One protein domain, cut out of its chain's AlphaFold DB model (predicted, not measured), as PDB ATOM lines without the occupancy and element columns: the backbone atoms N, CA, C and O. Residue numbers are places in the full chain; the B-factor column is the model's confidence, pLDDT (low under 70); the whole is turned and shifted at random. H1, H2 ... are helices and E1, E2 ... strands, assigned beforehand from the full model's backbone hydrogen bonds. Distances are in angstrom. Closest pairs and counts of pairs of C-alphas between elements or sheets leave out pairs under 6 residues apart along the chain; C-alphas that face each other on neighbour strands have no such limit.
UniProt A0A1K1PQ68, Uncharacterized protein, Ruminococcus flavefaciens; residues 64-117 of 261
ATOM      1  N   GLN A  64     249.463 217.915 178.826       91.00
ATOM      2  CA  GLN A  64     249.829 217.863 177.408       91.00
ATOM      3  C   GLN A  64     250.991 218.813 177.096       91.00
ATOM      4  O   GLN A  64     251.964 218.399 176.465       91.00
ATOM      5  N   THR A  65     250.916 220.063 177.554       91.31
ATOM      6  CA  THR A  65     251.980 221.056 177.352       91.31
ATOM      7  C   THR A  65     253.290 220.582 177.979       91.31
ATOM      8  O   THR A  65     254.329 220.607 177.321       91.31
ATOM      9  N   LEU A  66     253.241 220.075 179.218       91.62
ATOM     10  CA  LEU A  66     254.420 219.539 179.911       91.62
ATOM     11  C   LEU A  66     255.052 218.350 179.176       91.62
ATOM     12  O   LEU A  66     256.274 218.208 179.151       91.62
ATOM     13  N   LEU A  67     254.228 217.484 178.593       94.00
ATOM     14  CA  LEU A  67     254.695 216.296 177.892       94.00
ATOM     15  C   LEU A  67     255.351 216.654 176.549       94.00
ATOM     16  O   LEU A  67     256.426 216.143 176.250       94.00
ATOM     17  N   ILE A  68     254.771 217.584 175.784       95.81
ATOM     18  CA  ILE A  68     255.363 218.072 174.525       95.81
ATOM     19  C   ILE A  68     256.681 218.813 174.787       95.81
ATOM     20  O   ILE A  68     257.667 218.555 174.100       95.81
ATOM     21  N   GLU A  69     256.734 219.693 175.793       95.25
ATOM     22  CA  GLU A  69     257.975 220.382 176.179       95.25
ATOM     23  C   GLU A  69     259.074 219.380 176.551       95.25
ATOM     24  O   GLU A  69     260.194 219.477 176.054       95.25
ATOM     25  N   SER A  70     258.726 218.360 177.339       95.25
ATOM     26  CA  SER A  70     259.653 217.299 177.728       95.25
ATOM     27  C   SER A  70     260.208 216.523 176.533       95.25
ATOM     28  O   SER A  70     261.387 216.183 176.543       95.25
ATOM     29  N   LEU A  71     259.397 216.235 175.511       97.19
ATOM     30  CA  LEU A  71     259.867 215.574 174.288       97.19
ATOM     31  C   LEU A  71     260.795 216.483 173.481       97.19
ATOM     32  O   LEU A  71     261.845 216.035 173.014       97.19
ATOM     33  N   ASN A  72     260.436 217.765 173.359       97.00
ATOM     34  CA  ASN A  72     261.244 218.737 172.633       97.00
ATOM     35  C   ASN A  72     262.635 218.888 173.264       97.00
ATOM     36  O   ASN A  72     263.644 218.895 172.560       97.00
ATOM     37  N   GLU A  73     262.696 218.962 174.595       96.12
ATOM     38  CA  GLU A  73     263.953 219.014 175.346       96.12
ATOM     39  C   GLU A  73     264.757 217.716 175.206       96.12
ATOM     40  O   GLU A  73     265.960 217.755 174.938       96.12
ATOM     41  N   LYS A  74     264.091 216.563 175.345       97.00
ATOM     42  CA  LYS A  74     264.718 215.235 175.314       97.00
ATOM     43  C   LYS A  74     265.362 214.912 173.963       97.00
ATOM     44  O   LYS A  74     266.463 214.359 173.929       97.00
ATOM     45  N   TYR A  75     264.709 215.272 172.859       97.12
ATOM     46  CA  TYR A  75     265.156 214.918 171.506       97.12
ATOM     47  C   TYR A  75     265.740 216.091 170.708       97.12
ATOM     48  O   TYR A  75     266.367 215.872 169.669       97.12
ATOM     49  N   GLY A  76     265.613 217.327 171.200       95.75
ATOM     50  CA  GLY A  76     266.126 218.520 170.525       95.75
ATOM     51  C   GLY A  76     265.410 218.820 169.206       95.75
ATOM     52  O   GLY A  76     266.032 219.313 168.266       95.75
ATOM     53  N   GLU A  77     264.125 218.488 169.112       95.88
ATOM     54  CA  GLU A  77     263.281 218.705 167.934       95.88
ATOM     55  C   GLU A  77     261.860 219.108 168.342       95.88
ATOM     56  O   GLU A  77     261.561 219.180 169.526       95.88
ATOM     57  N   SER A  78     260.995 219.436 167.380       96.62
ATOM     58  CA  SER A  78     259.616 219.841 167.670       96.62
ATOM     59  C   SER A  78     258.636 218.695 167.456       96.62
ATOM     60  O   SER A  78     258.656 218.040 166.414       96.62
ATOM     61  N   PHE A  79     257.734 218.514 168.416       97.81
ATOM     62  CA  PHE A  79     256.625 217.570 168.333       97.81
ATOM     63  C   PHE A  79     255.290 218.305 168.216       97.81
ATOM     64  O   PHE A  79     255.002 219.241 168.963       97.81
ATOM     65  N   THR A  80     254.454 217.861 167.279       96.88
ATOM     66  CA  THR A  80     253.105 218.396 167.068       96.88
ATOM     67  C   THR A  80     252.076 217.448 167.660       96.88
ATOM     68  O   THR A  80     252.098 216.254 167.377       96.88
ATOM     69  N   PHE A  81     251.156 217.979 168.460       96.25
ATOM     70  CA  PHE A  81     250.019 217.224 168.978       96.25
ATOM     71  C   PHE A  81     249.125 216.695 167.846       96.25
ATOM     72  O   PHE A  81     248.807 217.433 166.912       96.25
ATOM     73  N   VAL A  82     248.696 215.436 167.956       95.50
ATOM     74  CA  VAL A  82     247.764 214.790 167.021       95.50
ATOM     75  C   VAL A  82     246.394 214.627 167.676       95.50
ATOM     76  O   VAL A  82     245.429 215.245 167.229       95.50
ATOM     77  N   ASP A  83     246.311 213.831 168.743       93.94
ATOM     78  CA  ASP A  83     245.073 213.571 169.476       93.94
ATOM     79  C   ASP A  83     245.330 213.069 170.913       93.94
ATOM     80  O   ASP A  83     246.471 212.884 171.351       93.94
ATOM     81  N   ASN A  84     244.238 212.886 171.663       92.69
ATOM     82  CA  ASN A  84     244.254 212.339 173.016       92.69
ATOM     83  C   ASN A  84     244.242 210.811 172.973       92.69
ATOM     84  O   ASN A  84     243.293 210.216 172.465       92.69
ATOM     85  N   ALA A  85     245.214 210.189 173.635       90.56
ATOM     86  CA  ALA A  85     245.360 208.738 173.688       90.56
ATOM     87  C   ALA A  85     244.891 208.119 175.025       90.56
ATOM     88  O   ALA A  85     244.876 206.899 175.178       90.56
ATOM     89  N   GLY A  86     244.488 208.942 176.003       83.56
ATOM     90  CA  GLY A  86     243.972 208.497 177.303       83.56
ATOM     91  C   GLY A  86     244.213 209.505 178.433       83.56
ATOM     92  O   GLY A  86     244.841 210.543 178.230       83.56
ATOM     93  N   GLY A  87     243.679 209.232 179.629       69.44
ATOM     94  CA  GLY A  87     243.942 209.998 180.865       69.44
ATOM     95  C   GLY A  87     243.346 211.415 180.952       69.44
ATOM     96  O   GLY A  87     243.153 211.923 182.049       69.44
ATOM     97  N   GLY A  88     242.970 212.023 179.823       64.50
ATOM     98  CA  GLY A  88     242.509 213.412 179.748       64.50
ATOM     99  C   GLY A  88     243.682 214.400 179.777       64.50
ATOM    100  O   GLY A  88     244.541 214.346 180.646       64.50
ATOM    101  N   THR A  89     243.740 215.336 178.828       62.84
ATOM    102  CA  THR A  89     244.920 216.208 178.645       62.84
ATOM    103  C   THR A  89     245.085 217.310 179.680       62.84
ATOM    104  O   THR A  89     246.192 217.804 179.879       62.84
ATOM    105  N   ALA A  90     244.007 217.665 180.381       61.94
ATOM    106  CA  ALA A  90     244.026 218.671 181.440       61.94
ATOM    107  C   ALA A  90     244.609 218.152 182.770       61.94
ATOM    108  O   ALA A  90     244.866 218.945 183.676       61.94
ATOM    109  N   MET A  91     244.802 216.837 182.920       66.62
ATOM    110  CA  MET A  91     245.354 216.254 184.142       66.62
ATOM    111  C   MET A  91     246.876 216.416 184.179       66.62
ATOM    112  O   MET A  91     247.583 215.959 183.285       66.62
ATOM    113  N   GLN A  92     247.386 217.055 185.235       67.56
ATOM    114  CA  GLN A  92     248.820 217.327 185.391       67.56
ATOM    115  C   GLN A  92     249.672 216.068 185.546       67.56
ATOM    116  O   GLN A  92     250.792 216.054 185.055       67.56
ATOM    117  N   ASP A  93     249.163 215.031 186.211       72.44
ATOM    118  CA  ASP A  93     249.969 213.859 186.588       72.44
ATOM    119  C   ASP A  93     249.570 212.582 185.845       72.44
ATOM    120  O   ASP A  93     250.160 211.524 186.061       72.44
ATOM    121  N   HIS A  94     248.568 212.669 184.969       84.50
ATOM    122  CA  HIS A  94     248.117 211.536 184.179       84.50
ATOM    123  C   HIS A  94     247.540 211.983 182.839       84.50
ATOM    124  O   HIS A  94     246.364 212.316 182.745       84.50
ATOM    125  N   CYS A  95     248.356 211.975 181.792       90.50
ATOM    126  CA  CYS A  95     247.886 212.240 180.437       90.50
ATOM    127  C   CYS A  95     248.565 211.296 179.449       90.50
ATOM    128  O   CYS A  95     249.714 210.898 179.640       90.50
ATOM    129  N   ALA A  96     247.852 210.942 178.385       94.38
ATOM    130  CA  ALA A  96     248.410 210.218 177.259       94.38
ATOM    131  C   ALA A  96     247.987 210.913 175.967       94.38
ATOM    132  O   ALA A  96     246.806 211.227 175.773       94.38
ATOM    133  N   ILE A  97     248.953 211.169 175.095       95.44
ATOM    134  CA  ILE A  97     248.749 211.880 173.837       95.44
ATOM    135  C   ILE A  97     249.483 211.172 172.711       95.44
ATOM    136  O   ILE A  97     250.506 210.516 172.918       95.44
ATOM    137  N   HIS A  98     248.974 211.384 171.510       96.75
ATOM    138  CA  HIS A  98     249.701 211.115 170.291       96.75
ATOM    139  C   HIS A  98     250.359 212.395 169.789       96.75
ATOM    140  O   HIS A  98     249.737 213.462 169.744       96.75
ATOM    141  N   VAL A  99     251.619 212.286 169.383       97.19
ATOM    142  CA  VAL A  99     252.372 213.379 168.769       97.19
ATOM    143  C   VAL A  99     253.051 212.923 167.484       97.19
ATOM    144  O   VAL A  99     253.238 211.732 167.240       97.19
ATOM    145  N   ARG A 100     253.441 213.888 166.656       97.62
ATOM    146  CA  ARG A 100     254.181 213.671 165.413       97.62
ATOM    147  C   ARG A 100     255.466 214.483 165.409       97.62
ATOM    148  O   ARG A 100     255.449 215.658 165.776       97.62
ATOM    149  N   SER A 101     256.551 213.856 164.966       97.06
ATOM    150  CA  SER A 101     257.831 214.508 164.668       97.06
ATOM    151  C   SER A 101     257.958 214.711 163.157       97.06
ATOM    152  O   SER A 101     257.498 213.884 162.372       97.06
ATOM    153  N   GLU A 102     258.625 215.785 162.735       95.75
ATOM    154  CA  GLU A 102     258.957 216.008 161.321       95.75
ATOM    155  C   GLU A 102     259.902 214.939 160.752       95.75
ATOM    156  O   GLU A 102     259.885 214.681 159.549       95.75
ATOM    157  N   LYS A 103     260.715 214.292 161.600       95.88
ATOM    158  CA  LYS A 103     261.616 213.203 161.190       95.88
ATOM    159  C   LYS A 103     260.880 211.885 160.965       95.88
ATOM    160  O   LYS A 103     261.402 211.018 160.271       95.88
ATOM    161  N   LEU A 104     259.689 211.744 161.543       95.69
ATOM    162  CA  LEU A 104     258.836 210.563 161.451       95.69
ATOM    163  C   LEU A 104     257.424 210.970 160.986       95.69
ATOM    164  O   LEU A 104     256.463 210.844 161.748       95.69
ATOM    165  N   PRO A 105     257.278 211.502 159.758       93.81
ATOM    166  CA  PRO A 105     256.022 212.104 159.305       93.81
ATOM    167  C   PRO A 105     254.875 211.093 159.185       93.81
ATOM    168  O   PRO A 105     253.712 211.466 159.353       93.81
ATOM    169  N   ASP A 106     255.206 209.828 158.929       93.81
ATOM    170  CA  ASP A 106     254.241 208.744 158.722       93.81
ATOM    171  C   ASP A 106     253.931 207.965 160.008       93.81
ATOM    172  O   ASP A 106     252.983 207.181 160.045       93.81
ATOM    173  N   ASP A 107     254.694 208.195 161.080       94.75
ATOM    174  CA  ASP A 107     254.495 207.531 162.362       94.75
ATOM    175  C   ASP A 107     253.807 208.460 163.369       94.75
ATOM    176  O   ASP A 107     253.824 209.692 163.275       94.75
ATOM    177  N   THR A 108     253.160 207.843 164.352       95.12
ATOM    178  CA  THR A 108     252.524 208.543 165.464       95.12
ATOM    179  C   THR A 108     253.131 208.028 166.755       95.12
ATOM    180  O   THR A 108     253.073 206.838 167.046       95.12
ATOM    181  N   VAL A 109     253.745 208.934 167.508       96.88
ATOM    182  CA  VAL A 109     254.433 208.629 168.759       96.88
ATOM    183  C   VAL A 109     253.421 208.690 169.885       96.88
ATOM    184  O   VAL A 109     252.723 209.694 170.047       96.88
ATOM    185  N   TYR A 110     253.374 207.637 170.683       97.00
ATOM    186  CA  TYR A 110     252.620 207.602 171.921       97.00
ATOM    187  C   TYR A 110     253.497 208.120 173.057       97.00
ATOM    188  O   TYR A 110     254.607 207.630 173.284       97.00
ATOM    189  N   ALA A 111     252.999 209.129 173.764       96.69
ATOM    190  CA  ALA A 111     253.659 209.718 174.916       96.69
ATOM    191  C   ALA A 111     252.702 209.742 176.106       96.69
ATOM    192  O   ALA A 111     251.514 210.046 175.970       96.69
ATOM    193  N   VAL A 112     253.236 209.452 177.288       95.31
ATOM    194  CA  VAL A 112     252.488 209.354 178.538       95.31
ATOM    195  C   VAL A 112     253.208 210.107 179.634       95.31
ATOM    196  O   VAL A 112     254.400 209.913 179.868       95.31
ATOM    197  N   ARG A 113     252.442 210.898 180.373       93.56
ATOM    198  CA  ARG A 113     252.790 211.349 181.711       93.56
ATOM    199  C   ARG A 113     252.010 210.514 182.713       93.56
ATOM    200  O   ARG A 113     250.787 210.425 182.620       93.56
ATOM    201  N   GLY A 114     252.697 209.885 183.654       90.56
ATOM    202  CA  GLY A 114     252.055 208.994 184.615       90.56
ATOM    203  C   GLY A 114     252.958 208.634 185.781       90.56
ATOM    204  O   GLY A 114     254.136 208.982 185.793       90.56
ATOM    205  N   VAL A 115     252.398 207.929 186.764       88.56
ATOM    206  CA  VAL A 115     253.156 207.407 187.905       88.56
ATOM    207  C   VAL A 115     253.693 206.021 187.560       88.56
ATOM    208  O   VAL A 115     252.926 205.065 187.457       88.56
ATOM    209  N   PHE A 116     255.010 205.914 187.424       87.44
ATOM    210  CA  PHE A 116     255.742 204.671 187.208       87.44
ATOM    211  C   PHE A 116     256.639 204.424 188.420       87.44
ATOM    212  O   PHE A 116     257.376 205.315 188.837       87.44
ATOM    213  N   ASP A 117     256.534 203.250 189.045       87.50
ATOM    214  CA  ASP A 117     257.323 202.881 190.235       87.50
ATOM    215  C   ASP A 117     257.295 203.944 191.359       87.50
ATOM    216  O   ASP A 117     258.284 204.206 192.045       87.50
TER     217      ASP A 117
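What this domain is: This is residues 64 to 117 of the 261 residues of an uncharacterized protein of Ruminococcus flavefaciens (UniProt A0A1K1PQ68). A small, strongly twisted sheet of three strands has one helix, H1, packed across one of its faces, while the other face has no named helix over it. The strands E1, E2 and E3 form two hairpins in a row, and E1 bends sharply partway along. The printed part has 54 residues with one named helix and three named strands, in the order H1 E1 E2 E3; the sheet's order is E1, E2, E3, antiparallel throughout. The class is mixed, helices and strands, and the whole is compact, with a radius of gyration of the C-alphas of 10.8 A and spans of 29 by 20 by 20 A.

How they stand to each other: The helix H1, residues 64 to 75, is on the sheet of E1, residues 79 to 86, E2, residues 95 to 101, and E3, residues 109 to 116, at a height over the sheet of 5.6 A. H1 is only just over E3, with 3 of its 12 C-alphas falling on that strand; on the local plane their lines stand at 78 degrees, and H1 runs across the strands. With this one helix on one face, the domain has two layers. The closest C-alphas of H1 and E1 are those of Ile 68 and Phe 79, 6.3 A apart; those of H1 and E3 are Leu 67 and Arg 113, 6.5 A apart. In H1, every O i to N i+4 pair is within hydrogen-bond range. The strands make a meander, each the antiparallel neighbour of the one before, with E1 and E3 as edge strands. In the hairpin of E1 and E2, directions 148 degrees apart, N 80 and O 100 are within hydrogen-bond range at 2.8 A, as are N 98 and O 83 at 2.9 A. In the hairpin of E2 and E3, at 149 degrees, N 97 and O 111 are within range at 2.9 A, as are N 113 and O 95 at 2.8 A.

Where its parts are: H1 begins at C-alpha 64, (249.829, 217.863, 177.408), and measures 16.7 A from first to last C-alpha. E1 measures 18.0 A and bends by 70 degrees at residue 82. E2 measures 18.8 A, from C-alpha 95 at (247.886, 212.240, 180.437). E3 measures 18.9 A, bends by 62 degrees at residue 113 and ends at C-alpha 116, (255.742, 204.671, 187.208).

The domain as a whole: The two C-alphas farthest apart are those of Pro 105 and Asp 117, 32.3 A. The printed part has no cut. The link from H1 to E1 is tight; those from E1 to E2 and from E2 to E3 are short. The mean pLDDT of the printed part is 90.6, and residues 87 to 92, between E1 and E2, are under 70.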